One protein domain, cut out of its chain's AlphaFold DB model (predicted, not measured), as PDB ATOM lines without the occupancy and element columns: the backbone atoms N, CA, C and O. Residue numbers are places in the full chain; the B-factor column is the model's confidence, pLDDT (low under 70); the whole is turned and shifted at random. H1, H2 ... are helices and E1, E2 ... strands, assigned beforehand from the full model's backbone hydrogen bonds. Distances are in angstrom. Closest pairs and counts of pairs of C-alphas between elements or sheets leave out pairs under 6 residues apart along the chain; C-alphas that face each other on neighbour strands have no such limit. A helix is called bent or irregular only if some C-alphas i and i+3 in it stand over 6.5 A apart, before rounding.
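Overview. This is residues 260 to 474 of the 659 residues of the protein "Glyco_trans_2-like domain-containing protein" of Piedraia hortae CBS 480.64 (UniProt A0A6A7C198). A small four-stranded sheet lies near the middle, with H4 packed over one face of it and the long helix H1 meeting H4 near their ends, where residues 273 to 277 of H1 touch it, at a steep tilt of 50 degrees. H5 and H6 graze the sheet, H2 and H3 form a steeply crossed pair away from it, with H3 farthest out, and long loops link these parts. The printed part has 215 residues, with six named helices and four named strands in the order H1 H2 H3 E1 H4 E2 E3 H5 H6 E4; the class is mixed, helices and strands, with under half of the residues in named elements. The mixed sheet runs E1 E3 E2 E4. The whole is compact, with a radius of gyration of the C-alphas of 17.6 A and spans of 50 by 41 by 38 A.

Along the chain. The sheet's strands are E1, residues 360 to 363, E3, residues 416 to 419, E2, residues 388 to 392, and E4, residues 460 to 463, ending at C-alpha 463 at (-22.279, -34.312, -104.546). H4 is residues 374 to 384, 15.7 A long. H5 is residues 420 to 425, and H6 is residues 446 to 456, 15.4 A. H1, residues 260 to 279, begins at C-alpha 260 at (-24.125, -34.897, -135.158) and is 27.7 A long; it is irregular, but only just, as C-alphas 262 and 265 are 6.55 A apart. H2, residues 306 to 324, is 27.4 A, and H3, residues 331 to 344, is 20.1 A.

Arrangement. E1 and E3 are antiparallel, with N 361 and O 418 at 2.8 A. The hairpin E2 and E3 is antiparallel, with N 417 and O 391 at 2.9 A. E2 and E4 are parallel, with N 462 and O 390 at 2.8 A. H4 is on one face, two layers of helix and sheet, at a height over the sheet of 9.2 A, over E3 and E2. E1, H4 and E2 form a split strand-helix-strand unit, two strands running the same way with E3 between them, and its crossover is left-handed. H1 touches H4 with residues 273 to 277 alone, at a steep tilt of 50 degrees; the closest C-alphas, of Tyr 277 and Leu 376, are 6.1 A apart. H5 only grazes the sheet with residues 420 to 423, and H6 with 451 to 455. H2 touches H3 with residues 317 to 324 alone, opposite ways at a steep tilt of 55 degrees; the closest C-alphas, of Val 321 and Ala 337, are 5.7 A apart. H2 and H6 are close but not clearly touching, with the C-alphas of Ala 308 and Glu 446 at 6.6 A. Every O i to N i+4 pair is within hydrogen-bond range in H2, H3, H4, H5 and H6, and 14 of 16 in H1.

Size, cuts and confidence. The C-alphas of Glu 332 and Ser 406, the two farthest apart, are 51.4 A apart. The printed part has no cut. The links H1 to H2, H3 to E1, E2 to E3 and H5 to H6 are long. Mean pLDDT of the printed part is 77.4; 57 residues are under 70, among them 290 to 306, 394 to 409 and 464 to 474.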
ATOM      1  N   ARG A 260     -23.071 -33.882-135.332       57.22
ATOM      2  CA  ARG A 260     -24.125 -34.897-135.158       57.22
ATOM      3  C   ARG A 260     -23.652 -36.120-134.377       57.22
ATOM      4  O   ARG A 260     -24.372 -36.565-133.498       57.22
ATOM      5  N   ALA A 261     -22.452 -36.625-134.650       54.25
ATOM      6  CA  ALA A 261     -21.939 -37.830-134.000       54.25
ATOM      7  C   ALA A 261     -21.648 -37.628-132.502       54.25
ATOM      8  O   ALA A 261     -21.652 -38.594-131.744       54.25
ATOM      9  N   VAL A 262     -21.429 -36.376-132.079       58.75
ATOM     10  CA  VAL A 262     -21.229 -36.001-130.670       58.75
ATOM     11  C   VAL A 262     -22.564 -35.760-129.958       58.75
ATOM     12  O   VAL A 262     -22.762 -36.278-128.867       58.75
ATOM     13  N   ILE A 263     -23.498 -35.037-130.590       72.38
ATOM     14  CA  ILE A 263     -24.779 -34.644-129.973       72.38
ATOM     15  C   ILE A 263     -25.806 -35.784-129.971       72.38
ATOM     16  O   ILE A 263     -26.579 -35.923-129.025       72.38
ATOM     17  N   GLU A 264     -25.859 -36.600-131.026       75.75
ATOM     18  CA  GLU A 264     -26.851 -37.672-131.162       75.75
ATOM     19  C   GLU A 264     -26.883 -38.651-129.969       75.75
ATOM     20  O   GLU A 264     -27.981 -38.899-129.457       75.75
ATOM     21  N   PRO A 265     -25.750 -39.188-129.471       77.00
ATOM     22  CA  PRO A 265     -25.777 -40.083-128.316       77.00
ATOM     23  C   PRO A 265     -26.234 -39.371-127.036       77.00
ATOM     24  O   PRO A 265     -27.018 -39.945-126.276       77.00
ATOM     25  N   THR A 266     -25.844 -38.108-126.840       83.38
ATOM     26  CA  THR A 266     -26.322 -37.273-125.730       83.38
ATOM     27  C   THR A 266     -27.841 -37.119-125.770       83.38
ATOM     28  O   THR A 266     -28.515 -37.471-124.803       83.38
ATOM     29  N   ILE A 267     -28.410 -36.717-126.913       85.75
ATOM     30  CA  ILE A 267     -29.865 -36.567-127.082       85.75
ATOM     31  C   ILE A 267     -30.597 -37.899-126.899       85.75
ATOM     32  O   ILE A 267     -31.674 -37.926-126.305       85.75
ATOM     33  N   ARG A 268     -30.037 -39.013-127.381       86.38
ATOM     34  CA  ARG A 268     -30.631 -40.342-127.187       86.38
ATOM     35  C   ARG A 268     -30.692 -40.722-125.706       86.38
ATOM     36  O   ARG A 268     -31.734 -41.196-125.263       86.38
ATOM     37  N   SER A 269     -29.614 -40.487-124.953       88.69
ATOM     38  CA  SER A 269     -29.583 -40.753-123.507       88.69
ATOM     39  C   SER A 269     -30.552 -39.853-122.733       88.69
ATOM     40  O   SER A 269     -31.319 -40.351-121.914       88.69
ATOM     41  N   LEU A 270     -30.615 -38.562-123.078       89.94
ATOM     42  CA  LEU A 270     -31.561 -37.612-122.492       89.94
ATOM     43  C   LEU A 270     -33.006 -38.027-122.738       89.94
ATOM     44  O   LEU A 270     -33.790 -38.065-121.802       89.94
ATOM     45  N   LYS A 271     -33.365 -38.378-123.977       90.12
ATOM     46  CA  LYS A 271     -34.730 -38.816-124.302       90.12
ATOM     47  C   LYS A 271     -35.138 -40.065-123.527       90.12
ATOM     48  O   LYS A 271     -36.291 -40.162-123.121       90.12
ATOM     49  N   ALA A 272     -34.212 -41.002-123.314       89.44
ATOM     50  CA  ALA A 272     -34.475 -42.170-122.480       89.44
ATOM     51  C   ALA A 272     -34.751 -41.761-121.025       89.44
ATOM     52  O   ALA A 272     -35.752 -42.188-120.460       89.44
ATOM     53  N   ALA A 273     -33.920 -40.882-120.454       89.75
ATOM     54  CA  ALA A 273     -34.108 -40.394-119.091       89.75
ATOM     55  C   ALA A 273     -35.405 -39.583-118.914       89.75
ATOM     56  O   ALA A 273     -36.144 -39.775-117.951       89.75
ATOM     57  N   MET A 274     -35.722 -38.718-119.880       90.50
ATOM     58  CA  MET A 274     -36.959 -37.936-119.900       90.50
ATOM     59  C   MET A 274     -38.187 -38.834-119.982       90.50
ATOM     60  O   MET A 274     -39.109 -38.657-119.199       90.50
ATOM     61  N   SER A 275     -38.184 -39.832-120.871       91.06
ATOM     62  CA  SER A 275     -39.306 -40.762-121.001       91.06
ATOM     63  C   SER A 275     -39.570 -41.513-119.696       91.06
ATOM     64  O   SER A 275     -40.729 -41.703-119.331       91.06
ATOM     65  N   THR A 276     -38.523 -41.910-118.970       90.19
ATOM     66  CA  THR A 276     -38.667 -42.547-117.654       90.19
ATOM     67  C   THR A 276     -39.263 -41.605-116.616       90.19
ATOM     68  O   THR A 276     -40.173 -41.999-115.888       90.19
ATOM     69  N   TYR A 277     -38.810 -40.353-116.590       91.50
ATOM     70  CA  TYR A 277     -39.339 -39.335-115.688       91.50
ATOM     71  C   TYR A 277     -40.804 -38.970-116.001       91.50
ATOM     72  O   TYR A 277     -41.631 -38.847-115.099       91.50
ATOM     73  N   GLU A 278     -41.162 -38.880-117.283       91.62
ATOM     74  CA  GLU A 278     -42.528 -38.614-117.749       91.62
ATOM     75  C   GLU A 278     -43.492 -39.762-117.426       91.62
ATOM     76  O   GLU A 278     -44.626 -39.520-117.015       91.62
ATOM     77  N   MET A 279     -43.038 -41.020-117.518       90.00
ATOM     78  CA  MET A 279     -43.829 -42.185-117.087       90.00
ATOM     79  C   MET A 279     -44.210 -42.134-115.600       90.00
ATOM     80  O   MET A 279     -45.170 -42.786-115.190       90.00
ATOM     81  N   GLN A 280     -43.478 -41.364-114.795       87.94
ATOM     82  CA  GLN A 280     -43.714 -41.182-113.363       87.94
ATOM     83  C   GLN A 280     -44.503 -39.900-113.049       87.94
ATOM     84  O   GLN A 280     -44.703 -39.574-111.882       87.94
ATOM     85  N   GLY A 281     -44.989 -39.191-114.076       85.88
ATOM     86  CA  GLY A 281     -45.799 -37.977-113.940       85.88
ATOM     87  C   GLY A 281     -45.003 -36.671-113.954       85.88
ATOM     88  O   GLY A 281     -45.591 -35.606-113.775       85.88
ATOM     89  N   GLY A 282     -43.686 -36.728-114.170       86.50
ATOM     90  CA  GLY A 282     -42.862 -35.544-114.389       86.50
ATOM     91  C   GLY A 282     -43.058 -34.937-115.781       86.50
ATOM     92  O   GLY A 282     -43.612 -35.559-116.684       86.50
ATOM     93  N   THR A 283     -42.562 -33.717-115.981       86.38
ATOM     94  CA  THR A 283     -42.429 -33.114-117.316       86.38
ATOM     95  C   THR A 283     -41.001 -32.624-117.503       86.38
ATOM     96  O   THR A 283     -40.388 -32.105-116.570       86.38
ATOM     97  N   ALA A 284     -40.441 -32.818-118.695       86.62
ATOM     98  CA  ALA A 284     -39.092 -32.379-119.018       86.62
ATOM     99  C   ALA A 284     -39.044 -31.822-120.444       86.62
ATOM    100  O   ALA A 284     -39.745 -32.293-121.333       86.62
ATOM    101  N   ASN A 285     -38.180 -30.837-120.680       86.75
ATOM    102  CA  ASN A 285     -37.928 -30.277-122.007       86.75
ATOM    103  C   ASN A 285     -36.420 -30.166-122.240       86.75
ATOM    104  O   ASN A 285     -35.652 -29.977-121.298       86.75
ATOM    105  N   ILE A 286     -35.990 -30.265-123.501       84.38
ATOM    106  CA  ILE A 286     -34.586 -30.071-123.877       84.38
ATOM    107  C   ILE A 286     -34.416 -28.656-124.406       84.38
ATOM    108  O   ILE A 286     -34.978 -28.304-125.443       84.38
ATOM    109  N   PHE A 287     -33.576 -27.879-123.732       80.12
ATOM    110  CA  PHE A 287     -33.146 -26.579-124.215       80.12
ATOM    111  C   PHE A 287     -31.798 -26.715-124.939       80.12
ATOM    112  O   PHE A 287     -30.817 -27.160-124.346       80.12
ATOM    113  N   HIS A 288     -31.729 -26.336-126.217       74.81
ATOM    114  CA  HIS A 288     -30.495 -26.384-127.009       74.81
ATOM    115  C   HIS A 288     -30.200 -25.014-127.622       74.81
ATOM    116  O   HIS A 288     -30.958 -24.522-128.454       74.81
ATOM    117  N   ASN A 289     -29.070 -24.420-127.235       71.12
ATOM    118  CA  ASN A 289     -28.558 -23.186-127.822       71.12
ATOM    119  C   ASN A 289     -27.461 -23.506-128.854       71.12
ATOM    120  O   ASN A 289     -26.434 -24.090-128.502       71.12
ATOM    121  N   ALA A 290     -27.668 -23.123-130.116       64.44
ATOM    122  CA  ALA A 290     -26.733 -23.356-131.215       64.44
ATOM    123  C   ALA A 290     -26.391 -22.047-131.943       64.44
ATOM    124  O   ALA A 290     -27.229 -21.160-132.089       64.44
ATOM    125  N   ASN A 291     -25.155 -21.939-132.444       60.28
ATOM    126  CA  ASN A 291     -24.775 -20.811-133.297       60.28
ATOM    127  C   ASN A 291     -25.461 -20.922-134.673       60.28
ATOM    128  O   ASN A 291     -25.591 -22.034-135.194       60.28
ATOM    129  N   PRO A 292     -25.835 -19.793-135.295       54.59
ATOM    130  CA  PRO A 292     -26.426 -19.798-136.627       54.59
ATOM    131  C   PRO A 292     -25.439 -20.327-137.678       54.59
ATOM    132  O   PRO A 292     -24.267 -19.951-137.701       54.59
ATOM    133  N   THR A 293     -25.922 -21.199-138.565       52.59
ATOM    134  CA  THR A 293     -25.159 -21.769-139.690       52.59
ATOM    135  C   THR A 293     -25.147 -20.885-140.935       52.59
ATOM    136  O   THR A 293     -24.314 -21.090-141.814       52.59
ATOM    137  N   ASP A 294     -26.035 -19.893-141.008       51.16
ATOM    138  CA  ASP A 294     -26.415 -19.246-142.273       51.16
ATOM    139  C   ASP A 294     -25.700 -17.904-142.519       51.16
ATOM    140  O   ASP A 294     -26.174 -17.076-143.291       51.16
ATOM    141  N   GLY A 295     -24.569 -17.650-141.853       45.62
ATOM    142  CA  GLY A 295     -23.806 -16.409-142.042       45.62
ATOM    143  C   GLY A 295     -24.508 -15.142-141.536       45.62
ATOM    144  O   GLY A 295     -24.120 -14.040-141.919       45.62
ATOM    145  N   SER A 296     -25.526 -15.277-140.677       53.12
ATOM    146  CA  SER A 296     -26.123 -14.134-139.983       53.12
ATOM    147  C   SER A 296     -25.083 -13.436-139.100       53.12
ATOM    148  O   SER A 296     -24.122 -14.059-138.637       53.12
ATOM    149  N   GLN A 297     -25.266 -12.128-138.896       49.22
ATOM    150  CA  GLN A 297     -24.351 -11.283-138.125       49.22
ATOM    151  C   GLN A 297     -24.000 -11.957-136.783       49.22
ATOM    152  O   GLN A 297     -24.905 -12.317-136.024       49.22
ATOM    153  N   PRO A 298     -22.708 -12.178-136.478       53.62
ATOM    154  CA  PRO A 298     -22.312 -12.748-135.201       53.62
ATOM    155  C   PRO A 298     -22.675 -11.768-134.084       53.62
ATOM    156  O   PRO A 298     -22.292 -10.601-134.127       53.62
ATOM    157  N   ILE A 299     -23.389 -12.250-133.066       56.12
ATOM    158  CA  ILE A 299     -23.683 -11.463-131.866       56.12
ATOM    159  C   ILE A 299     -22.345 -11.050-131.238       56.12
ATOM    160  O   ILE A 299     -21.551 -11.910-130.839       56.12
ATOM    161  N   LEU A 300     -22.077  -9.740-131.189       52.72
ATOM    162  CA  LEU A 300     -20.905  -9.184-130.521       52.72
ATOM    163  C   LEU A 300     -21.115  -9.332-129.010       52.72
ATOM    164  O   LEU A 300     -21.852  -8.568-128.396       52.72
ATOM    165  N   ARG A 301     -20.500 -10.362-128.430       61.72
ATOM    166  CA  ARG A 301     -20.585 -10.665-126.998       61.72
ATOM    167  C   ARG A 301     -19.353 -10.121-126.291       61.72
ATOM    168  O   ARG A 301     -18.260 -10.143-126.856       61.72
ATOM    169  N   ARG A 302     -19.538  -9.625-125.070       53.62
ATOM    170  CA  ARG A 302     -18.458  -9.031-124.271       53.62
ATOM    171  C   ARG A 302     -17.516 -10.095-123.695       53.62
ATOM    172  O   ARG A 302     -16.334  -9.817-123.500       53.62
ATOM    173  N   ASP A 303     -18.011 -11.317-123.516       55.00
ATOM    174  CA  ASP A 303     -17.284 -12.400-122.851       55.00
ATOM    175  C   ASP A 303     -16.182 -13.013-123.709       55.00
ATOM    176  O   ASP A 303     -16.359 -13.307-124.896       55.00
ATOM    177  N   LYS A 304     -15.062 -13.346-123.054       51.84
ATOM    178  CA  LYS A 304     -13.997 -14.171-123.645       51.84
ATOM    179  C   LYS A 304     -14.450 -15.613-123.915       51.84
ATOM    180  O   LYS A 304     -14.005 -16.201-124.900       51.84
ATOM    181  N   PHE A 305     -15.333 -16.176-123.081       55.22
ATOM    182  CA  PHE A 305     -15.884 -17.528-123.233       55.22
ATOM    183  C   PHE A 305     -17.398 -17.467-123.421       55.22
ATOM    184  O   PHE A 305     -18.127 -16.947-122.591       55.22
ATOM    185  N   LYS A 306     -17.888 -18.030-124.528       67.94
ATOM    186  CA  LYS A 306     -19.283 -17.861-124.975       67.94
ATOM    187  C   LYS A 306     -20.326 -18.589-124.108       67.94
ATOM    188  O   LYS A 306     -21.508 -18.469-124.404       67.94
ATOM    189  N   LYS A 307     -19.922 -19.377-123.104       76.31
ATOM    190  CA  LYS A 307     -20.810 -20.274-122.342       76.31
ATOM    191  C   LYS A 307     -21.785 -19.492-121.452       76.31
ATOM    192  O   LYS A 307     -22.990 -19.642-121.641       76.31
ATOM    193  N   ALA A 308     -21.284 -18.621-120.573       80.75
ATOM    194  CA  ALA A 308     -22.096 -17.793-119.672       80.75
ATOM    195  C   ALA A 308     -23.096 -16.908-120.433       80.75
ATOM    196  O   ALA A 308     -24.304 -17.058-120.250       80.75
ATOM    197  N   SER A 309     -22.614 -16.084-121.373       79.31
ATOM    198  CA  SER A 309     -23.478 -15.244-122.214       79.31
ATOM    199  C   SER A 309     -24.538 -16.034-122.995       79.31
ATOM    200  O   SER A 309     -25.695 -15.616-123.059       79.31
ATOM    201  N   ASN A 310     -24.208 -17.214-123.534       80.31
ATOM    202  CA  ASN A 310     -25.196 -18.063-124.212       80.31
ATOM    203  C   ASN A 310     -26.296 -18.564-123.264       80.31
ATOM    204  O   ASN A 310     -27.453 -18.655-123.675       80.31
ATOM    205  N   MET A 311     -25.949 -18.915-122.024       84.44
ATOM    206  CA  MET A 311     -26.920 -19.371-121.026       84.44
ATOM    207  C   MET A 311     -27.783 -18.215-120.518       84.44
ATOM    208  O   MET A 311     -29.001 -18.356-120.472       84.44
ATOM    209  N   ASN A 312     -27.186 -17.058-120.217       87.56
ATOM    210  CA  ASN A 312     -27.925 -15.864-119.801       87.56
ATOM    211  C   ASN A 312     -28.911 -15.402-120.878       87.56
ATOM    212  O   ASN A 312     -30.066 -15.127-120.571       87.56
ATOM    213  N   TYR A 313     -28.487 -15.373-122.145       83.94
ATOM    214  CA  TYR A 313     -29.361 -14.988-123.256       83.94
ATOM    215  C   TYR A 313     -30.520 -15.974-123.451       83.94
ATOM    216  O   TYR A 313     -31.659 -15.581-123.678       83.94
ATOM    217  N   ALA A 314     -30.246 -17.273-123.330       84.81
ATOM    218  CA  ALA A 314     -31.278 -18.303-123.371       84.81
ATOM    219  C   ALA A 314     -32.312 -18.132-122.245       84.81
ATOM    220  O   ALA A 314     -33.515 -18.155-122.496       84.81
ATOM    221  N   MET A 315     -31.840 -17.925-121.015       89.00
ATOM    222  CA  MET A 315     -32.695 -17.745-119.844       89.00
ATOM    223  C   MET A 315     -33.514 -16.453-119.928       89.00
ATOM    224  O   MET A 315     -34.696 -16.467-119.592       89.00
ATOM    225  N   SER A 316     -32.938 -15.359-120.436       87.81
ATOM    226  CA  SER A 316     -33.659 -14.091-120.590       87.81
ATOM    227  C   SER A 316     -34.827 -14.209-121.571       87.81
ATOM    228  O   SER A 316     -35.884 -13.625-121.345       87.81
ATOM    229  N   VAL A 317     -34.693 -15.012-122.630       87.44
ATOM    230  CA  VAL A 317     -35.792 -15.314-123.561       87.44
ATOM    231  C   VAL A 317     -36.908 -16.067-122.844       87.44
ATOM    232  O   VAL A 317     -38.065 -15.663-122.933       87.44
ATOM    233  N   SER A 318     -36.574 -17.113-122.084       89.00
ATOM    234  CA  SER A 318     -37.554 -17.869-121.296       89.00
ATOM    235  C   SER A 318     -38.306 -16.982-120.298       89.00
ATOM    236  O   SER A 318     -39.522 -17.115-120.154       89.00
ATOM    237  N   VAL A 319     -37.606 -16.054-119.637       89.06
ATOM    238  CA  VAL A 319     -38.202 -15.094-118.694       89.06
ATOM    239  C   VAL A 319     -39.096 -14.087-119.415       89.06
ATOM    240  O   VAL A 319     -40.226 -13.883-118.982       89.06
ATOM    241  N   ARG A 320     -38.663 -13.513-120.544       88.19
ATOM    242  CA  ARG A 320     -39.491 -12.591-121.344       88.19
ATOM    243  C   ARG A 320     -40.776 -13.249-121.834       88.19
ATOM    244  O   ARG A 320     -41.844 -12.661-121.699       88.19
ATOM    245  N   VAL A 321     -40.695 -14.486-122.329       88.62
ATOM    246  CA  VAL A 321     -41.884 -15.261-122.722       88.62
ATOM    247  C   VAL A 321     -42.803 -15.474-121.519       88.62
ATOM    248  O   VAL A 321     -44.010 -15.313-121.645       88.62
ATOM    249  N   LYS A 322     -42.248 -15.776-120.336       86.94
ATOM    250  CA  LYS A 322     -43.028 -15.913-119.097       86.94
ATOM    251  C   LYS A 322     -43.710 -14.607-118.675       86.94
ATOM    252  O   LYS A 322     -44.832 -14.673-118.204       86.94
ATOM    253  N   VAL A 323     -43.069 -13.450-118.845       86.50
ATOM    254  CA  VAL A 323     -43.656 -12.136-118.509       86.50
ATOM    255  C   VAL A 323     -44.835 -11.791-119.422       86.50
ATOM    256  O   VAL A 323     -45.800 -11.193-118.959       86.50
ATOM    257  N   LYS A 324     -44.776 -12.180-120.702       85.44
ATOM    258  CA  LYS A 324     -45.872 -11.969-121.664       85.44
ATOM    259  C   LYS A 324     -47.027 -12.955-121.517       85.44
ATOM    260  O   LYS A 324     -48.103 -12.729-122.057       85.44
ATOM    261  N   LEU A 325     -46.798 -14.057-120.816       82.81
ATOM    262  CA  LEU A 325     -47.832 -15.022-120.489       82.81
ATOM    263  C   LEU A 325     -48.563 -14.576-119.223       82.81
ATOM    264  O   LEU A 325     -47.995 -14.603-118.131       82.81
ATOM    265  N   GLU A 326     -49.838 -14.224-119.356       62.41
ATOM    266  CA  GLU A 326     -50.740 -14.190-118.205       62.41
ATOM    267  C   GLU A 326     -50.932 -15.627-117.671       62.41
ATOM    268  O   GLU A 326     -50.788 -16.606-118.410       62.41
ATOM    269  N   ALA A 327     -51.134 -15.774-116.360       57.16
ATOM    270  CA  ALA A 327     -51.084 -17.074-115.689       57.16
ATOM    271  C   ALA A 327     -52.105 -18.088-116.257       57.16
ATOM    272  O   ALA A 327     -53.284 -17.776-116.372       57.16
ATOM    273  N   ASP A 328     -51.626 -19.313-116.521       55.81
ATOM    274  CA  ASP A 328     -52.385 -20.543-116.823       55.81
ATOM    275  C   ASP A 328     -53.337 -20.550-118.040       55.81
ATOM    276  O   ASP A 328     -54.484 -20.978-117.923       55.81
ATOM    277  N   GLU A 329     -52.852 -20.227-119.249       60.00
ATOM    278  CA  GLU A 329     -53.612 -20.502-120.488       60.00
ATOM    279  C   GLU A 329     -52.812 -21.136-121.656       60.00
ATOM    280  O   GLU A 329     -51.580 -21.230-121.654       60.00
ATOM    281  N   GLU A 330     -53.593 -21.650-122.617       66.19
ATOM    282  CA  GLU A 330     -53.348 -22.657-123.661       66.19
ATOM    283  C   GLU A 330     -52.080 -22.509-124.536       66.19
ATOM    284  O   GLU A 330     -51.433 -21.467-124.642       66.19
ATOM    285  N   ASN A 331     -51.738 -23.596-125.247       71.00
ATOM    286  CA  ASN A 331     -50.613 -23.666-126.196       71.00
ATOM    287  C   ASN A 331     -50.626 -22.555-127.265       71.00
ATOM    288  O   ASN A 331     -49.570 -22.219-127.805       71.00
ATOM    289  N   GLU A 332     -51.792 -22.001-127.598       75.88
ATOM    290  CA  GLU A 332     -51.927 -20.950-128.609       75.88
ATOM    291  C   GLU A 332     -51.405 -19.599-128.101       75.88
ATOM    292  O   GLU A 332     -50.560 -18.989-128.761       75.88
ATOM    293  N   THR A 333     -51.778 -19.202-126.881       83.00
ATOM    294  CA  THR A 333     -51.270 -18.001-126.196       83.00
ATOM    295  C   THR A 333     -49.753 -18.068-126.004       83.00
ATOM    296  O   THR A 333     -49.039 -17.087-126.201       83.00
ATOM    297  N   TYR A 334     -49.225 -19.260-125.709       86.25
ATOM    298  CA  TYR A 334     -47.780 -19.489-125.649       86.25
ATOM    299  C   TYR A 334     -47.067 -19.239-126.977       86.25
ATOM    300  O   TYR A 334     -46.039 -18.560-127.005       86.25
ATOM    301  N   ASN A 335     -47.597 -19.778-128.076       86.38
ATOM    302  CA  ASN A 335     -46.990 -19.589-129.389       86.38
ATOM    303  C   ASN A 335     -47.019 -18.116-129.813       86.38
ATOM    304  O   ASN A 335     -46.063 -17.655-130.434       86.38
ATOM    305  N   GLN A 336     -48.069 -17.375-129.441       86.75
ATOM    306  CA  GLN A 336     -48.155 -15.931-129.668       86.75
ATOM    307  C   GLN A 336     -47.090 -15.171-128.866       86.75
ATOM    308  O   GLN A 336     -46.306 -14.433-129.458       86.75
ATOM    309  N   ALA A 337     -46.981 -15.425-127.559       88.38
ATOM    310  CA  ALA A 337     -45.968 -14.796-126.709       88.38
ATOM    311  C   ALA A 337     -44.534 -15.096-127.186       88.38
ATOM    312  O   ALA A 337     -43.680 -14.210-127.209       88.38
ATOM    313  N   LEU A 338     -44.259 -16.339-127.605       88.19
ATOM    314  CA  LEU A 338     -42.960 -16.716-128.162       88.19
ATOM    315  C   LEU A 338     -42.681 -16.000-129.489       88.19
ATOM    316  O   LEU A 338     -41.572 -15.502-129.677       88.19
ATOM    317  N   ALA A 339     -43.660 -15.940-130.395       86.88
ATOM    318  CA  ALA A 339     -43.514 -15.248-131.674       86.88
ATOM    319  C   ALA A 339     -43.212 -13.758-131.470       86.88
ATOM    320  O   ALA A 339     -42.308 -13.228-132.110       86.88
ATOM    321  N   GLU A 340     -43.894 -13.121-130.519       89.31
ATOM    322  CA  GLU A 340     -43.687 -11.717-130.181       89.31
ATOM    323  C   GLU A 340     -42.273 -11.456-129.633       89.31
ATOM    324  O   GLU A 340     -41.607 -10.518-130.060       89.31
ATOM    325  N   VAL A 341     -41.764 -12.307-128.729       88.12
ATOM    326  CA  VAL A 341     -40.381 -12.190-128.214       88.12
ATOM    327  C   VAL A 341     -39.339 -12.416-129.318       88.12
ATOM    328  O   VAL A 341     -38.306 -11.747-129.342       88.12
ATOM    329  N   VAL A 342     -39.588 -13.350-130.243       85.75
ATOM    330  CA  VAL A 342     -38.693 -13.610-131.385       85.75
ATOM    331  C   VAL A 342     -38.678 -12.428-132.364       85.75
ATOM    332  O   VAL A 342     -37.622 -12.105-132.912       85.75
ATOM    333  N   GLU A 343     -39.823 -11.778-132.575       85.75
ATOM    334  CA  GLU A 343     -39.949 -10.589-133.422       85.75
ATOM    335  C   GLU A 343     -39.243  -9.368-132.807       85.75
ATOM    336  O   GLU A 343     -38.493  -8.678-133.505       85.75
ATOM    337  N   GLU A 344     -39.386  -9.152-131.495       85.69
ATOM    338  CA  GLU A 344     -38.680  -8.094-130.751       85.69
ATOM    339  C   GLU A 344     -37.157  -8.217-130.816       85.69
ATOM    340  O   GLU A 344     -36.455  -7.207-130.866       85.69
ATOM    341  N   ASP A 345     -36.641  -9.445-130.862       77.75
ATOM    342  CA  ASP A 345     -35.211  -9.722-131.003       77.75
ATOM    343  C   ASP A 345     -34.680  -9.450-132.426       77.75
ATOM    344  O   ASP A 345     -33.512  -9.718-132.703       77.75
ATOM    345  N   GLN A 346     -35.499  -8.922-133.348       75.88
ATOM    346  CA  GLN A 346     -35.098  -8.484-134.697       75.88
ATOM    347  C   GLN A 346     -34.337  -9.556-135.501       75.88
ATOM    348  O   GLN A 346     -33.415  -9.263-136.264       75.88
ATOM    349  N   GLY A 347     -34.708 -10.828-135.330       66.50
ATOM    350  CA  GLY A 347     -34.072 -11.955-136.020       66.50
ATOM    351  C   GLY A 347     -32.729 -12.405-135.431       66.50
ATOM    352  O   GLY A 347     -32.054 -13.240-136.039       66.50
ATOM    353  N   MET A 348     -32.345 -11.902-134.251       65.88
ATOM    354  CA  MET A 348     -31.152 -12.347-133.513       65.88
ATOM    355  C   MET A 348     -31.323 -13.742-132.905       65.88
ATOM    356  O   MET A 348     -30.341 -14.464-132.715       65.88
ATOM    357  N   ILE A 349     -32.568 -14.145-132.643       74.12
ATOM    358  CA  ILE A 349     -32.923 -15.462-132.126       74.12
ATOM    359  C   ILE A 349     -33.789 -16.237-133.119       74.12
ATOM    360  O   ILE A 349     -34.648 -15.690-133.806       74.12
ATOM    361  N   ARG A 350     -33.580 -17.554-133.161       70.50
ATOM    362  CA  ARG A 350     -34.538 -18.513-133.711       70.50
ATOM    363  C   ARG A 350     -34.927 -19.454-132.578       70.50
ATOM    364  O   ARG A 350     -34.077 -20.199-132.096       70.50
ATOM    365  N   ALA A 351     -36.182 -19.400-132.149       76.69
ATOM    366  CA  ALA A 351     -36.714 -20.242-131.084       76.69
ATOM    367  C   ALA A 351     -37.959 -20.995-131.567       76.69
ATOM    368  O   ALA A 351     -38.676 -20.532-132.452       76.69
ATOM    369  N   GLY A 352     -38.200 -22.173-130.998       76.19
ATOM    370  CA  GLY A 352     -39.360 -23.006-131.296       76.19
ATOM    371  C   GLY A 352     -39.542 -24.081-130.227       76.19
ATOM    372  O   GLY A 352     -38.606 -24.392-129.491       76.19
ATOM    373  N   GLY A 353     -40.743 -24.651-130.140       83.31
ATOM    374  CA  GLY A 353     -41.096 -25.587-129.068       83.31
ATOM    375  C   GLY A 353     -41.290 -24.892-127.716       83.31
ATOM    376  O   GLY A 353     -41.548 -23.690-127.657       83.31
ATOM    377  N   ASN A 354     -41.189 -25.656-126.625       83.69
ATOM    378  CA  ASN A 354     -41.376 -25.156-125.263       83.69
ATOM    379  C   ASN A 354     -40.043 -24.669-124.663       83.69
ATOM    380  O   ASN A 354     -39.181 -25.479-124.328       83.69
ATOM    381  N   VAL A 355     -39.886 -23.351-124.519       86.88
ATOM    382  CA  VAL A 355     -38.706 -22.691-123.941       86.88
ATOM    383  C   VAL A 355     -38.874 -22.396-122.450       86.88
ATOM    384  O   VAL A 355     -38.010 -21.755-121.857       86.88
ATOM    385  N   ARG A 356     -39.981 -22.818-121.825       86.00
ATOM    386  CA  ARG A 356     -40.213 -22.596-120.394       86.00
ATOM    387  C   ARG A 356     -39.210 -23.404-119.570       86.00
ATOM    388  O   ARG A 356     -38.966 -24.580-119.835       86.00
ATOM    389  N   ILE A 357     -38.665 -22.755-118.550       89.44
ATOM    390  CA  ILE A 357     -37.795 -23.377-117.553       89.44
ATOM    391  C   ILE A 357     -38.686 -23.898-116.419       89.44
ATOM    392  O   ILE A 357     -39.524 -23.150-115.912       89.44
ATOM    393  N   GLY A 358     -38.539 -25.181-116.075       89.06
ATOM    394  CA  GLY A 358     -39.229 -25.803-114.940       89.06
ATOM    395  C   GLY A 358     -38.536 -25.521-113.603       89.06
ATOM    396  O   GLY A 358     -37.635 -24.690-113.523       89.06
ATOM    397  N   ASP A 359     -38.917 -26.247-112.552       92.44
ATOM    398  CA  ASP A 359     -38.363 -26.043-111.200       92.44
ATOM    399  C   ASP A 359     -36.864 -26.375-111.099       92.44
ATOM    400  O   ASP A 359     -36.130 -25.792-110.293       92.44
ATOM    401  N   TYR A 360     -36.403 -27.292-111.952       94.31
ATOM    402  CA  TYR A 360     -35.039 -27.804-111.978       94.31
ATOM    403  C   TYR A 360     -34.432 -27.726-113.380       94.31
ATOM    404  O   TYR A 360     -35.108 -27.952-114.385       94.31
ATOM    405  N   ILE A 361     -33.127 -27.456-113.446       93.69
ATOM    406  CA  ILE A 361     -32.344 -27.389-114.684       93.69
ATOM    407  C   ILE A 361     -31.231 -28.426-114.618       93.69
ATOM    408  O   ILE A 361     -30.341 -28.318-113.780       93.69
ATOM    409  N   LEU A 362     -31.233 -29.393-115.535       92.88
ATOM    410  CA  LEU A 362     -30.082 -30.265-115.762       92.88
ATOM    411  C   LEU A 362     -29.129 -29.600-116.764       92.88
ATOM    412  O   LEU A 362     -29.466 -29.442-117.936       92.88
ATOM    413  N   VAL A 363     -27.928 -29.245-116.310       90.88
ATOM    414  CA  VAL A 363     -26.860 -28.699-117.156       90.88
ATOM    415  C   VAL A 363     -25.904 -29.823-117.534       90.88
ATOM    416  O   VAL A 363     -25.299 -30.449-116.663       90.88
ATOM    417  N   ILE A 364     -25.745 -30.067-118.832       88.19
ATOM    418  CA  ILE A 364     -24.826 -31.070-119.383       88.19
ATOM    419  C   ILE A 364     -24.068 -30.512-120.584       88.19
ATOM    420  O   ILE A 364     -24.563 -29.631-121.289       88.19
ATOM    421  N   ASP A 365     -22.886 -31.064-120.837       83.12
ATOM    422  CA  ASP A 365     -22.148 -30.777-122.060       83.12
ATOM    423  C   ASP A 365     -22.719 -31.581-123.239       83.12
ATOM    424  O   ASP A 365     -23.367 -32.622-123.086       83.12
ATOM    425  N   SER A 366     -22.453 -31.109-124.458       76.25
ATOM    426  CA  SER A 366     -22.978 -31.706-125.695       76.25
ATOM    427  C   SER A 366     -22.458 -33.118-125.995       76.25
ATOM    428  O   SER A 366     -22.885 -33.712-126.978       76.25
ATOM    429  N   ASN A 367     -21.496 -33.611-125.212       72.25
ATOM    430  CA  ASN A 367     -20.851 -34.920-125.331       72.25
ATOM    431  C   ASN A 367     -21.068 -35.810-124.088       72.25
ATOM    432  O   ASN A 367     -20.350 -36.803-123.923       72.25
ATOM    433  N   THR A 368     -22.014 -35.458-123.214       79.81
ATOM    434  CA  THR A 368     -22.350 -36.236-122.015       79.81
ATOM    435  C   THR A 368     -23.467 -37.234-122.313       79.81
ATOM    436  O   THR A 368     -24.502 -36.864-122.864       79.81
ATOM    437  N   CYS A 369     -23.303 -38.486-121.891       82.19
ATOM    438  CA  CYS A 369     -24.411 -39.429-121.742       82.19
ATOM    439  C   CYS A 369     -24.895 -39.436-120.288       82.19
ATOM    440  O   CYS A 369     -24.078 -39.577-119.373       82.19
ATOM    441  N   VAL A 370     -26.208 -39.315-120.088       86.50
ATOM    442  CA  VAL A 370     -26.826 -39.269-118.753       86.50
ATOM    443  C   VAL A 370     -27.444 -40.620-118.350       86.50
ATOM    444  O   VAL A 370     -27.854 -41.379-119.236       86.50
ATOM    445  N   PRO A 371     -27.523 -40.934-117.043       86.69
ATOM    446  CA  PRO A 371     -28.261 -42.092-116.532       86.69
ATOM    447  C   PRO A 371     -29.766 -41.976-116.802       86.69
ATOM    448  O   PRO A 371     -30.303 -40.874-116.850       86.69
ATOM    449  N   VAL A 372     -30.460 -43.110-116.932       86.50
ATOM    450  CA  VAL A 372     -31.907 -43.129-117.230       86.50
ATOM    451  C   VAL A 372     -32.740 -42.595-116.058       86.50
ATOM    452  O   VAL A 372     -33.715 -41.883-116.274       86.50
ATOM    453  N   ASP A 373     -32.330 -42.863-114.821       84.62
ATOM    454  CA  ASP A 373     -33.089 -42.477-113.624       84.62
ATOM    455  C   ASP A 373     -32.627 -41.134-113.026       84.62
ATOM    456  O   ASP A 373     -33.061 -40.731-111.946       84.62
ATOM    457  N   CYS A 374     -31.763 -40.391-113.736       86.62
ATOM    458  CA  CYS A 374     -31.074 -39.231-113.170       86.62
ATOM    459  C   CYS A 374     -32.010 -38.111-112.700       86.62
ATOM    460  O   CYS A 374     -31.677 -37.409-111.749       86.62
ATOM    461  N   PHE A 375     -33.161 -37.926-113.356       89.06
ATOM    462  CA  PHE A 375     -34.135 -36.903-112.971       89.06
ATOM    463  C   PHE A 375     -34.874 -37.272-111.688       89.06
ATOM    464  O   PHE A 375     -34.946 -36.443-110.784       89.06
ATOM    465  N   LEU A 376     -35.382 -38.505-111.584       86.44
ATOM    466  CA  LEU A 376     -36.174 -38.929-110.431       86.44
ATOM    467  C   LEU A 376     -35.355 -38.847-109.144       86.44
ATOM    468  O   LEU A 376     -35.828 -38.292-108.153       86.44
ATOM    469  N   ASP A 377     -34.127 -39.364-109.169       85.00
ATOM    470  CA  ASP A 377     -33.282 -39.372-107.978       85.00
ATOM    471  C   ASP A 377     -32.914 -37.949-107.544       85.00
ATOM    472  O   ASP A 377     -32.946 -37.623-106.359       85.00
ATOM    473  N   ALA A 378     -32.588 -37.088-108.512       87.31
ATOM    474  CA  ALA A 378     -32.217 -35.707-108.243       87.31
ATOM    475  C   ALA A 378     -33.367 -34.899-107.654       87.31
ATOM    476  O   ALA A 378     -33.194 -34.225-106.643       87.31
ATOM    477  N   VAL A 379     -34.537 -34.975-108.291       89.88
ATOM    478  CA  VAL A 379     -35.736 -34.268-107.842       89.88
ATOM    479  C   VAL A 379     -36.131 -34.780-106.465       89.88
ATOM    480  O   VAL A 379     -36.354 -33.978-105.568       89.88
ATOM    481  N   SER A 380     -36.105 -36.096-106.241       86.94
ATOM    482  CA  SER A 380     -36.390 -36.678-104.924       86.94
ATOM    483  C   SER A 380     -35.462 -36.140-103.831       86.94
ATOM    484  O   SER A 380     -35.925 -35.803-102.743       86.94
ATOM    485  N   GLU A 381     -34.158 -36.032-104.102       84.75
ATOM    486  CA  GLU A 381     -33.202 -35.487-103.137       84.75
ATOM    487  C   GLU A 381     -33.401 -33.985-102.897       84.75
ATOM    488  O   GLU A 381     -33.371 -33.525-101.751       84.75
ATOM    489  N   MET A 382     -33.610 -33.216-103.964       88.31
ATOM    490  CA  MET A 382     -33.780 -31.769-103.875       88.31
ATOM    491  C   MET A 382     -35.120 -31.391-103.228       88.31
ATOM    492  O   MET A 382     -35.159 -30.435-102.459       88.31
ATOM    493  N   GLU A 383     -36.194 -32.152-103.430       90.31
ATOM    494  CA  GLU A 383     -37.462 -31.963-102.709       90.31
ATOM    495  C   GLU A 383     -37.324 -32.283-101.211       90.31
ATOM    496  O   GLU A 383     -37.856 -31.569-100.360       90.31
ATOM    497  N   GLN A 384     -36.554 -33.315-100.849       87.94
ATOM    498  CA  GLN A 384     -36.291 -33.654 -99.442       87.94
ATOM    499  C   GLN A 384     -35.338 -32.668 -98.750       87.94
ATOM    500  O   GLN A 384     -35.341 -32.562 -97.523       87.94
ATOM    501  N   SER A 385     -34.494 -31.973 -99.515       86.88
ATOM    502  CA  SER A 385     -33.514 -31.006 -99.011       86.88
ATOM    503  C   SER A 385     -33.666 -29.649 -99.717       86.88
ATOM    504  O   SER A 385     -32.868 -29.343-100.608       86.88
ATOM    505  N   PRO A 386     -34.622 -28.790 -99.306       89.19
ATOM    506  CA  PRO A 386     -34.849 -27.481 -99.931       89.19
ATOM    507  C   PRO A 386     -33.613 -26.568 -99.951       89.19
ATOM    508  O   PRO A 386     -33.447 -25.763-100.862       89.19
ATOM    509  N   GLN A 387     -32.715 -26.729 -98.975       85.44
ATOM    510  CA  GLN A 387     -31.442 -26.014 -98.868       85.44
ATOM    511  C   GLN A 387     -30.404 -26.423 -99.926       85.44
ATOM    512  O   GLN A 387     -29.396 -25.737-100.092       85.44
ATOM    513  N   VAL A 388     -30.601 -27.554-100.609       87.06
ATOM    514  CA  VAL A 388     -29.733 -27.997-101.705       87.06
ATOM    515  C   VAL A 388     -30.195 -27.327-102.989       87.06
ATOM    516  O   VAL A 388     -31.315 -27.555-103.461       87.06
ATOM    517  N   THR A 389     -29.305 -26.520-103.558       91.50
ATOM    518  CA  THR A 389     -29.557 -25.791-104.808       91.50
ATOM    519  C   THR A 389     -28.812 -26.388-105.987       91.50
ATOM    520  O   THR A 389     -29.320 -26.342-107.103       91.50
ATOM    521  N   ILE A 390     -27.631 -26.957-105.752       91.12
ATOM    522  CA  ILE A 390     -26.845 -27.616-106.793       91.12
ATOM    523  C   ILE A 390     -26.580 -29.048-106.367       91.12
ATOM    524  O   ILE A 390     -25.999 -29.286-105.305       91.12
ATOM    525  N   LEU A 391     -26.950 -29.983-107.232       88.44
ATOM    526  CA  LEU A 391     -26.587 -31.383-107.120       88.44
ATOM    527  C   LEU A 391     -25.600 -31.733-108.235       88.44
ATOM    528  O   LEU A 391     -25.985 -31.907-109.389       88.44
ATOM    529  N   GLN A 392     -24.314 -31.780-107.892       85.56
ATOM    530  CA  GLN A 392     -23.221 -32.090-108.810       85.56
ATOM    531  C   GLN A 392     -23.038 -33.604-108.907       85.56
ATOM    532  O   GLN A 392     -22.917 -34.285-107.890       85.56
ATOM    533  N   TYR A 393     -22.929 -34.135-110.122       81.31
ATOM    534  CA  TYR A 393     -22.573 -35.529-110.360       81.31
ATOM    535  C   TYR A 393     -21.105 -35.661-110.758       81.31
ATOM    536  O   TYR A 393     -20.531 -34.793-111.417       81.31
ATOM    537  N   ALA A 394     -20.485 -36.767-110.344       67.44
ATOM    538  CA  ALA A 394     -19.124 -37.092-110.750       67.44
ATOM    539  C   ALA A 394     -19.118 -37.662-112.176       67.44
ATOM    540  O   ALA A 394     -19.817 -38.637-112.455       67.44
ATOM    541  N   SER A 395     -18.280 -37.093-113.044       63.00
ATOM    542  CA  SER A 395     -17.924 -37.688-114.337       63.00
ATOM    543  C   SER A 395     -16.857 -38.766-114.148       63.00
ATOM    544  O   SER A 395     -15.965 -38.633-113.307       63.00
ATOM    545  N   GLY A 396     -16.891 -39.820-114.968       50.19
ATOM    546  CA  GLY A 396     -15.860 -40.867-114.969       50.19
ATOM    547  C   GLY A 396     -14.427 -40.358-115.208       50.19
ATOM    548  O   GLY A 396     -13.474 -41.047-114.845       50.19
ATOM    549  N   VAL A 397     -14.256 -39.159-115.781       43.44
ATOM    550  CA  VAL A 397     -12.943 -38.532-116.031       43.44
ATOM    551  C   VAL A 397     -12.479 -37.678-114.842       43.44
ATOM    552  O   VAL A 397     -11.277 -37.546-114.605       43.44
ATOM    553  N   MET A 398     -13.414 -37.137-114.053       43.44
ATOM    554  CA  MET A 398     -13.135 -36.216-112.952       43.44
ATOM    555  C   MET A 398     -13.569 -36.842-111.623       43.44
ATOM    556  O   MET A 398     -14.718 -36.748-111.194       43.44
ATOM    557  N   ASN A 399     -12.631 -37.512-110.951       45.66
ATOM    558  CA  ASN A 399     -12.898 -38.221-109.700       45.66
ATOM    559  C   ASN A 399     -12.957 -37.241-108.505       45.66
ATOM    560  O   ASN A 399     -12.112 -37.259-107.614       45.66
ATOM    561  N   ILE A 400     -13.971 -36.367-108.493       46.34
ATOM    562  CA  ILE A 400     -14.221 -35.341-107.459       46.34
ATOM    563  C   ILE A 400     -14.613 -35.925-106.090       46.34
ATOM    564  O   ILE A 400     -14.723 -35.192-105.108       46.34
ATOM    565  N   ARG A 401     -14.761 -37.256-105.989       41.09
ATOM    566  CA  ARG A 401     -15.092 -37.977-104.747       41.09
ATOM    567  C   ARG A 401     -14.107 -37.700-103.606       41.09
ATOM    568  O   ARG A 401     -14.502 -37.760-102.450       41.09
ATOM    569  N   TYR A 402     -12.849 -37.382-103.914       38.31
ATOM    570  CA  TYR A 402     -11.833 -37.098-102.894       38.31
ATOM    571  C   TYR A 402     -11.945 -35.695-102.275       38.31
ATOM    572  O   TYR A 402     -11.422 -35.491-101.185       38.31
ATOM    573  N   VAL A 403     -12.634 -34.750-102.929       41.66
ATOM    574  CA  VAL A 403     -12.794 -33.365-102.441       41.66
ATOM    575  C   VAL A 403     -13.921 -33.266-101.406       41.66
ATOM    576  O   VAL A 403     -13.790 -32.565-100.411       41.66
ATOM    577  N   ALA A 404     -14.992 -34.049-101.569       40.19
ATOM    578  CA  ALA A 404     -16.174 -34.002-100.700       40.19
ATOM    579  C   ALA A 404     -16.003 -34.687 -99.323       40.19
ATOM    580  O   ALA A 404     -16.958 -34.777 -98.559       40.19
ATOM    581  N   ASN A 405     -14.806 -35.181 -98.985       33.66
ATOM    582  CA  ASN A 405     -14.559 -35.942 -97.751       33.66
ATOM    583  C   ASN A 405     -14.295 -35.081 -96.497       33.66
ATOM    584  O   ASN A 405     -13.930 -35.641 -95.466       33.66
ATOM    585  N   SER A 406     -14.463 -33.751 -96.567       35.91
ATOM    586  CA  SER A 406     -14.535 -32.855 -95.392       35.91
ATOM    587  C   SER A 406     -14.939 -31.397 -95.717       35.91
ATOM    588  O   SER A 406     -14.895 -30.563 -94.812       35.91
ATOM    589  N   ASP A 407     -15.280 -31.059 -96.967       46.59
ATOM    590  CA  ASP A 407     -15.433 -29.669 -97.433       46.59
ATOM    591  C   ASP A 407     -16.624 -29.511 -98.402       46.59
ATOM    592  O   ASP A 407     -17.238 -30.504 -98.809       46.59
ATOM    593  N   VAL A 408     -16.974 -28.271 -98.756       55.56
ATOM    594  CA  VAL A 408     -18.114 -27.955 -99.634       55.56
ATOM    595  C   VAL A 408     -17.913 -28.549-101.036       55.56
ATOM    596  O   VAL A 408     -16.831 -28.462-101.617       55.56
ATOM    597  N   ALA A 409     -18.955 -29.171-101.600       64.94
ATOM    598  CA  ALA A 409     -18.853 -29.806-102.913       64.94
ATOM    599  C   ALA A 409     -18.603 -28.761-104.025       64.94
ATOM    600  O   ALA A 409     -19.268 -27.722-104.041       64.94
ATOM    601  N   PRO A 410     -17.676 -29.024-104.969       72.12
ATOM    602  CA  PRO A 410     -17.406 -28.108-106.070       72.12
ATOM    603  C   PRO A 410     -18.517 -28.168-107.126       72.12
ATOM    604  O   PRO A 410     -19.090 -29.230-107.373       72.12
ATOM    605  N   PHE A 411     -18.767 -27.040-107.789       82.25
ATOM    606  CA  PHE A 411     -19.600 -26.955-108.988       82.25
ATOM    607  C   PHE A 411     -18.702 -26.741-110.209       82.25
ATOM    608  O   PHE A 411     -17.843 -25.865-110.176       82.25
ATOM    609  N   VAL A 412     -18.881 -27.557-111.253       77.69
ATOM    610  CA  VAL A 412     -17.996 -27.590-112.441       77.69
ATOM    611  C   VAL A 412     -18.751 -27.216-113.732       77.69
ATOM    612  O   VAL A 412     -18.343 -27.544-114.847       77.69
ATOM    613  N   GLY A 413     -19.931 -26.601-113.602       78.56
ATOM    614  CA  GLY A 413     -20.682 -26.044-114.733       78.56
ATOM    615  C   GLY A 413     -21.265 -27.061-115.725       78.56
ATOM    616  O   GLY A 413     -21.711 -26.655-116.799       78.56
ATOM    617  N   HIS A 414     -21.240 -28.361-115.419       84.12
ATOM    618  CA  HIS A 414     -21.837 -29.452-116.204       84.12
ATOM    619  C   HIS A 414     -22.107 -30.670-115.301       84.12
ATOM    620  O   HIS A 414     -21.585 -30.754-114.187       84.12
ATOM    621  N   ASN A 415     -22.921 -31.613-115.782       86.25
ATOM    622  CA  ASN A 415     -23.400 -32.790-115.044       86.25
ATOM    623  C   ASN A 415     -23.976 -32.419-113.677       86.25
ATOM    624  O   ASN A 415     -23.645 -33.028-112.658       86.25
ATOM    625  N   ALA A 416     -24.804 -31.384-113.650       90.44
ATOM    626  CA  ALA A 416     -25.350 -30.858-112.414       90.44
ATOM    627  C   ALA A 416     -26.815 -30.491-112.591       90.44
ATOM    628  O   ALA A 416     -27.221 -30.036-113.662       90.44
ATOM    629  N   ILE A 417     -27.587 -30.671-111.526       92.81
ATOM    630  CA  ILE A 417     -28.969 -30.208-111.459       92.81
ATOM    631  C   ILE A 417     -29.025 -28.977-110.564       92.81
ATOM    632  O   ILE A 417     -28.487 -28.981-109.457       92.81
ATOM    633  N   LEU A 418     -29.642 -27.921-111.082       94.38
ATOM    634  CA  LEU A 418     -29.765 -26.614-110.453       94.38
ATOM    635  C   LEU A 418     -31.232 -26.351-110.115       94.38
ATOM    636  O   LEU A 418     -32.110 -26.610-110.938       94.38
ATOM    637  N   ARG A 419     -31.502 -25.798-108.932       94.69
ATOM    638  CA  ARG A 419     -32.834 -25.310-108.560       94.69
ATOM    639  C   ARG A 419     -33.050 -23.921-109.145       94.69
ATOM    640  O   ARG A 419     -32.340 -22.984-108.782       94.69
ATOM    641  N   TRP A 420     -34.060 -23.777-109.998       94.12
ATOM    642  CA  TRP A 420     -34.310 -22.524-110.701       94.12
ATOM    643  C   TRP A 420     -34.654 -21.373-109.749       94.12
ATOM    644  O   TRP A 420     -34.070 -20.301-109.862       94.12
ATOM    645  N   SER A 421     -35.507 -21.604-108.746       94.00
ATOM    646  CA  SER A 421     -35.903 -20.558-107.788       94.00
ATOM    647  C   SER A 421     -34.722 -19.944-107.028       94.00
ATOM    648  O   SER A 421     -34.651 -18.729-106.877       94.00
ATOM    649  N   ALA A 422     -33.751 -20.758-106.613       93.31
ATOM    650  CA  ALA A 422     -32.557 -20.269-105.929       93.31
ATOM    651  C   ALA A 422     -31.594 -19.536-106.881       93.31
ATOM    652  O   ALA A 422     -30.916 -18.599-106.469       93.31
ATOM    653  N   MET A 423     -31.550 -19.915-108.166       92.50
ATOM    654  CA  MET A 423     -30.823 -19.135-109.175       92.50
ATOM    655  C   MET A 423     -31.452 -17.755-109.389       92.50
ATOM    656  O   MET A 423     -30.722 -16.787-109.575       92.50
ATOM    657  N   GLN A 424     -32.785 -17.660-109.347       92.00
ATOM    658  CA  GLN A 424     -33.490 -16.383-109.454       92.00
ATOM    659  C   GLN A 424     -33.201 -15.457-108.264       92.00
ATOM    660  O   GLN A 424     -33.107 -14.251-108.454       92.00
ATOM    661  N   GLU A 425     -32.991 -16.002-107.063       91.31
ATOM    662  CA  GLU A 425     -32.663 -15.205-105.871       91.31
ATOM    663  C   GLU A 425     -31.288 -14.525-105.954       91.31
ATOM    664  O   GLU A 425     -31.111 -13.415-105.459       91.31
ATOM    665  N   ILE A 426     -30.316 -15.166-106.609       90.94
ATOM    666  CA  ILE A 426     -28.967 -14.607-106.796       90.94
ATOM    667  C   ILE A 426     -28.792 -13.861-108.124       90.94
ATOM    668  O   ILE A 426     -27.655 -13.534-108.490       90.94
ATOM    669  N   ALA A 427     -29.876 -13.653-108.873       89.94
ATOM    670  CA  ALA A 427     -29.848 -12.916-110.127       89.94
ATOM    671  C   ALA A 427     -29.345 -11.485-109.903       89.94
ATOM    672  O   ALA A 427     -29.534 -10.896-108.838       89.94
ATOM    673  N   TYR A 428     -28.679 -10.930-110.910       87.62
ATOM    674  CA  TYR A 428     -28.173  -9.565-110.857       87.62
ATOM    675  C   TYR A 428     -28.467  -8.826-112.159       87.62
ATOM    676  O   TYR A 428     -28.406  -9.399-113.250       87.62
ATOM    677  N   ASP A 429     -28.741  -7.529-112.039       82.50
ATOM    678  CA  ASP A 429     -28.872  -6.644-113.189       82.50
ATOM    679  C   ASP A 429     -27.489  -6.204-113.657       82.50
ATOM    680  O   ASP A 429     -26.700  -5.620-112.908       82.50
ATOM    681  N   CYS A 430     -27.179  -6.478-114.921       75.31
ATOM    682  CA  CYS A 430     -25.957  -5.977-115.522       75.31
ATOM    683  C   CYS A 430     -26.131  -4.481-115.845       75.31
ATOM    684  O   CYS A 430     -27.055  -4.128-116.574       75.31
ATOM    685  N   PRO A 431     -25.226  -3.579-115.420       70.88
ATOM    686  CA  PRO A 431     -25.332  -2.146-115.736       70.88
ATOM    687  C   PRO A 431     -25.340  -1.833-117.237       70.88
ATOM    688  O   PRO A 431     -25.671  -0.727-117.661       70.88
ATOM    689  N   HIS A 432     -24.889  -2.791-118.039       68.44
ATOM    690  CA  HIS A 432     -24.646  -2.638-119.457       68.44
ATOM    691  C   HIS A 432     -25.672  -3.315-120.357       68.44
ATOM    692  O   HIS A 432     -25.766  -2.931-121.522       68.44
ATOM    693  N   ASP A 433     -26.394  -4.299-119.829       71.31
ATOM    694  CA  ASP A 433     -27.370  -5.087-120.564       71.31
ATOM    695  C   ASP A 433     -28.683  -5.031-119.783       71.31
ATOM    696  O   ASP A 433     -28.721  -5.357-118.602       71.31
ATOM    697  N   HIS A 434     -29.759  -4.576-120.426       75.00
ATOM    698  CA  HIS A 434     -31.045  -4.286-119.777       75.00
ATOM    699  C   HIS A 434     -31.878  -5.546-119.463       75.00
ATOM    700  O   HIS A 434     -33.093  -5.546-119.647       75.00
ATOM    701  N   TYR A 435     -31.230  -6.635-119.050       78.75
ATOM    702  CA  TYR A 435     -31.883  -7.881-118.655       78.75
ATOM    703  C   TYR A 435     -31.129  -8.568-117.509       78.75
ATOM    704  O   TYR A 435     -29.905  -8.453-117.397       78.75
ATOM    705  N   GLU A 436     -31.872  -9.307-116.683       85.25
ATOM    706  CA  GLU A 436     -31.332 -10.065-115.550       85.25
ATOM    707  C   GLU A 436     -30.340 -11.141-116.007       85.25
ATOM    708  O   GLU A 436     -30.593 -11.891-116.958       85.25
ATOM    709  N   LYS A 437     -29.223 -11.265-115.289       87.88
ATOM    710  CA  LYS A 437     -28.214 -12.298-115.524       87.88
ATOM    711  C   LYS A 437     -28.081 -13.223-114.323       87.88
ATOM    712  O   LYS A 437     -28.193 -12.814-113.169       87.88
ATOM    713  N   TYR A 438     -27.776 -14.484-114.615       89.69
ATOM    714  CA  TYR A 438     -27.611 -15.537-113.611       89.69
ATOM    715  C   TYR A 438     -26.159 -16.007-113.545       89.69
ATOM    716  O   TYR A 438     -25.619 -16.201-112.459       89.69
ATOM    717  N   TRP A 439     -25.499 -16.134-114.695       88.56
ATOM    718  CA  TRP A 439     -24.090 -16.503-114.826       88.56
ATOM    719  C   TRP A 439     -23.212 -15.259-114.920       88.56
ATOM    720  O   TRP A 439     -23.601 -14.279-115.562       88.56
ATOM    721  N   SER A 440     -22.036 -15.283-114.293       84.62
ATOM    722  CA  SER A 440     -21.071 -14.192-114.448       84.62
ATOM    723  C   SER A 440     -20.416 -14.244-115.824       84.62
ATOM    724  O   SER A 440     -19.933 -15.282-116.268       84.62
ATOM    725  N   GLU A 441     -20.427 -13.098-116.487       80.38
ATOM    726  CA  GLU A 441     -19.871 -12.862-117.821       80.38
ATOM    727  C   GLU A 441     -18.449 -12.258-117.747       80.38
ATOM    728  O   GLU A 441     -17.623 -12.411-118.650       80.38
ATOM    729  N   GLU A 442     -18.126 -11.623-116.616       70.75
ATOM    730  CA  GLU A 442     -16.880 -10.878-116.400       70.75
ATOM    731  C   GLU A 442     -15.791 -11.705-115.700       70.75
ATOM    732  O   GLU A 442     -14.597 -11.459-115.895       70.75
ATOM    733  N   THR A 443     -16.181 -12.695-114.891       65.50
ATOM    734  CA  THR A 443     -15.258 -13.503-114.083       65.50
ATOM    735  C   THR A 443     -15.178 -14.934-114.592       65.50
ATOM    736  O   THR A 443     -16.199 -15.569-114.835       65.50
ATOM    737  N   LEU A 444     -13.962 -15.474-114.677       62.78
ATOM    738  CA  LEU A 444     -13.720 -16.885-114.978       62.78
ATOM    739  C   LEU A 444     -13.068 -17.554-113.762       62.78
ATOM    740  O   LEU A 444     -12.040 -17.036-113.307       62.78
ATOM    741  N   PRO A 445     -13.597 -18.691-113.264       73.25
ATOM    742  CA  PRO A 445     -14.703 -19.505-113.814       73.25
ATOM    743  C   PRO A 445     -16.121 -19.012-113.439       73.25
ATOM    744  O   PRO A 445     -16.354 -18.617-112.297       73.25
ATOM    745  N   GLU A 446     -17.082 -19.060-114.372       81.56
ATOM    746  CA  GLU A 446     -18.472 -18.601-114.171       81.56
ATOM    747  C   GLU A 446     -19.308 -19.500-113.242       81.56
ATOM    748  O   GLU A 446     -20.221 -19.041-112.553       81.56
ATOM    749  N   ASP A 447     -18.998 -20.792-113.229       85.31
ATOM    750  CA  ASP A 447     -19.584 -21.815-112.368       85.31
ATOM    751  C   ASP A 447     -19.139 -21.626-110.917       85.31
ATOM    752  O   ASP A 447     -19.965 -21.650-110.003       85.31
ATOM    753  N   PHE A 448     -17.856 -21.340-110.697       82.81
ATOM    754  CA  PHE A 448     -17.346 -21.013-109.368       82.81
ATOM    755  C   PHE A 448     -18.022 -19.765-108.781       82.81
ATOM    756  O   PHE A 448     -18.447 -19.794-107.626       82.81
ATOM    757  N   ASP A 449     -18.175 -18.699-109.576       86.06
ATOM    758  CA  ASP A 449     -18.882 -17.483-109.149       86.06
ATOM    759  C   ASP A 449     -20.335 -17.775-108.733       86.06
ATOM    760  O   ASP A 449     -20.777 -17.366-107.656       86.06
ATOM    761  N   MET A 450     -21.068 -18.542-109.546       86.94
ATOM    762  CA  MET A 450     -22.446 -18.931-109.235       86.94
ATOM    763  C   MET A 450     -22.539 -19.734-107.934       86.94
ATOM    764  O   MET A 450     -23.387 -19.447-107.086       86.94
ATOM    765  N   ALA A 451     -21.666 -20.729-107.756       86.19
ATOM    766  CA  ALA A 451     -21.637 -21.533-106.540       86.19
ATOM    767  C   ALA A 451     -21.328 -20.680-105.305       86.19
ATOM    768  O   ALA A 451     -21.977 -20.849-104.273       86.19
ATOM    769  N   LEU A 452     -20.397 -19.731-105.422       86.12
ATOM    770  CA  LEU A 452     -20.032 -18.824-104.340       86.12
ATOM    771  C   LEU A 452     -21.200 -17.912-103.943       86.12
ATOM    772  O   LEU A 452     -21.472 -17.755-102.751       86.12
ATOM    773  N   ARG A 453     -21.925 -17.341-104.916       89.06
ATOM    774  CA  ARG A 453     -23.111 -16.510-104.644       89.06
ATOM    775  C   ARG A 453     -24.217 -17.302-103.952       89.06
ATOM    776  O   ARG A 453     -24.747 -16.838-102.946       89.06
ATOM    777  N   LEU A 454     -24.503 -18.518-104.416       89.00
ATOM    778  CA  LEU A 454     -25.484 -19.404-103.778       89.00
ATOM    779  C   LEU A 454     -25.089 -19.779-102.346       89.00
ATOM    780  O   LEU A 454     -25.917 -19.714-101.442       89.00
ATOM    781  N   GLN A 455     -23.824 -20.128-102.121       84.75
ATOM    782  CA  GLN A 455     -23.317 -20.455-100.785       84.75
ATOM    783  C   GLN A 455     -23.355 -19.248 -99.845       84.75
ATOM    784  O   GLN A 455     -23.698 -19.390 -98.673       84.75
ATOM    785  N   THR A 456     -23.069 -18.051-100.362       86.94
ATOM    786  CA  THR A 456     -23.169 -16.796 -99.602       86.94
ATOM    787  C   THR A 456     -24.619 -16.475 -99.229       86.94
ATOM    788  O   THR A 456     -24.865 -15.970 -98.137       86.94
ATOM    789  N   ALA A 457     -25.582 -16.831-100.085       88.69
ATOM    790  CA  ALA A 457     -27.016 -16.751 -99.798       88.69
ATOM    791  C   ALA A 457     -27.520 -17.850 -98.832       88.69
ATOM    792  O   ALA A 457     -28.689 -17.859 -98.459       88.69
ATOM    793  N   GLY A 458     -26.651 -18.766 -98.384       85.50
ATOM    794  CA  GLY A 458     -26.988 -19.824 -97.423       85.50
ATOM    795  C   GLY A 458     -27.420 -21.153 -98.049       85.50
ATOM    796  O   GLY A 458     -27.810 -22.071 -97.326       85.50
ATOM    797  N   TYR A 459     -27.325 -21.293 -99.373       89.19
ATOM    798  CA  TYR A 459     -27.616 -22.545-100.067       89.19
ATOM    799  C   TYR A 459     -26.432 -23.513-100.067       89.19
ATOM    800  O   TYR A 459     -25.269 -23.137 -99.960       89.19
ATOM    801  N   THR A 460     -26.730 -24.800-100.222       82.12
ATOM    802  CA  THR A 460     -25.731 -25.871-100.234       82.12
ATOM    803  C   THR A 460     -25.556 -26.461-101.634       82.12
ATOM    804  O   THR A 460     -26.530 -26.738-102.340       82.12
ATOM    805  N   VAL A 461     -24.299 -26.708-102.004       82.56
ATOM    806  CA  VAL A 461     -23.910 -27.546-103.147       82.56
ATOM    807  C   VAL A 461     -23.607 -28.947-102.622       82.56
ATOM    808  O   VAL A 461     -22.865 -29.094-101.648       82.56
ATOM    809  N   ARG A 462     -24.174 -29.984-103.242       80.25
ATOM    810  CA  ARG A 462     -24.025 -31.379-102.812       80.25
ATOM    811  C   ARG A 462     -23.548 -32.275-103.952       80.25
ATOM    812  O   ARG A 462     -23.876 -32.049-105.111       80.25
ATOM    813  N   LEU A 463     -22.775 -33.306-103.608       75.44
ATOM    814  CA  LEU A 463     -22.279 -34.312-104.546       75.44
ATOM    815  C   LEU A 463     -23.203 -35.546-104.579       75.44
ATOM    816  O   LEU A 463     -23.246 -36.312-103.617       75.44
ATOM    817  N   GLY A 464     -23.873 -35.785-105.707       69.44
ATOM    818  CA  GLY A 464     -24.742 -36.941-105.955       69.44
ATOM    819  C   GLY A 464     -23.958 -38.208-106.320       69.44
ATOM    820  O   GLY A 464     -23.966 -38.670-107.459       69.44
ATOM    821  N   ALA A 465     -23.226 -38.796-105.371       65.12
ATOM    822  CA  ALA A 465     -22.326 -39.928-105.646       65.12
ATOM    823  C   ALA A 465     -23.030 -41.276-105.941       65.12
ATOM    824  O   ALA A 465     -22.351 -42.253-106.287       65.12
ATOM    825  N   TYR A 466     -24.356 -41.338-105.802       65.31
ATOM    826  CA  TYR A 466     -25.175 -42.551-105.921       65.31
ATOM    827  C   TYR A 466     -25.409 -43.006-107.370       65.31
ATOM    828  O   TYR A 466     -25.719 -44.170-107.592       65.31
ATOM    829  N   GLN A 467     -25.134 -42.152-108.362       61.88
ATOM    830  CA  GLN A 467     -25.229 -42.495-109.791       61.88
ATOM    831  C   GLN A 467     -24.061 -43.359-110.310       61.88
ATOM    832  O   GLN A 467     -23.870 -43.482-111.512       61.88
ATOM    833  N   ASN A 468     -23.207 -43.905-109.430       62.59
ATOM    834  CA  ASN A 468     -22.133 -44.869-109.743       62.59
ATOM    835  C   ASN A 468     -21.214 -44.544-110.950       62.59
ATOM    836  O   ASN A 468     -20.582 -45.438-111.508       62.59
ATOM    837  N   GLY A 469     -21.072 -43.265-111.321       62.12
ATOM    838  CA  GLY A 469     -20.278 -42.844-112.484       62.12
ATOM    839  C   GLY A 469     -20.954 -43.113-113.835       62.12
ATOM    840  O   GLY A 469     -20.271 -43.242-114.850       62.12
ATOM    841  N   GLU A 470     -22.282 -43.225-113.858       68.50
ATOM    842  CA  GLU A 470     -23.066 -43.423-115.080       68.50
ATOM    843  C   GLU A 470     -23.199 -42.158-115.937       68.50
ATOM    844  O   GLU A 470     -23.453 -42.273-117.137       68.50
ATOM    845  N   PHE A 471     -22.926 -40.975-115.369       69.38
ATOM    846  CA  PHE A 471     -22.615 -39.778-116.150       69.38
ATOM    847  C   PHE A 471     -21.289 -40.001-116.886       69.38
ATOM    848  O   PHE A 471     -20.200 -39.953-116.302       69.38
ATOM    849  N   LYS A 472     -21.394 -40.307-118.180       64.94
ATOM    850  CA  LYS A 472     -20.258 -40.663-119.032       64.94
ATOM    851  C   LYS A 472     -19.953 -39.515-119.973       64.94
ATOM    852  O   LYS A 472     -20.722 -39.237-120.887       64.94
ATOM    853  N   GLU A 473     -18.789 -38.914-119.795       59.41
ATOM    854  CA  GLU A 473     -18.177 -38.067-120.812       59.41
ATOM    855  C   GLU A 473     -17.337 -38.908-121.765       59.41
ATOM    856  O   GLU A 473     -16.675 -39.874-121.363       59.41
ATOM    857  N   CYS A 474     -17.313 -38.517-123.039       44.59
ATOM    858  CA  CYS A 474     -16.261 -38.982-123.932       44.59
ATOM    859  C   CYS A 474     -14.903 -38.631-123.313       44.59
ATOM    860  O   CYS A 474     -14.565 -37.459-123.165       44.59
TER     861      CYS A 474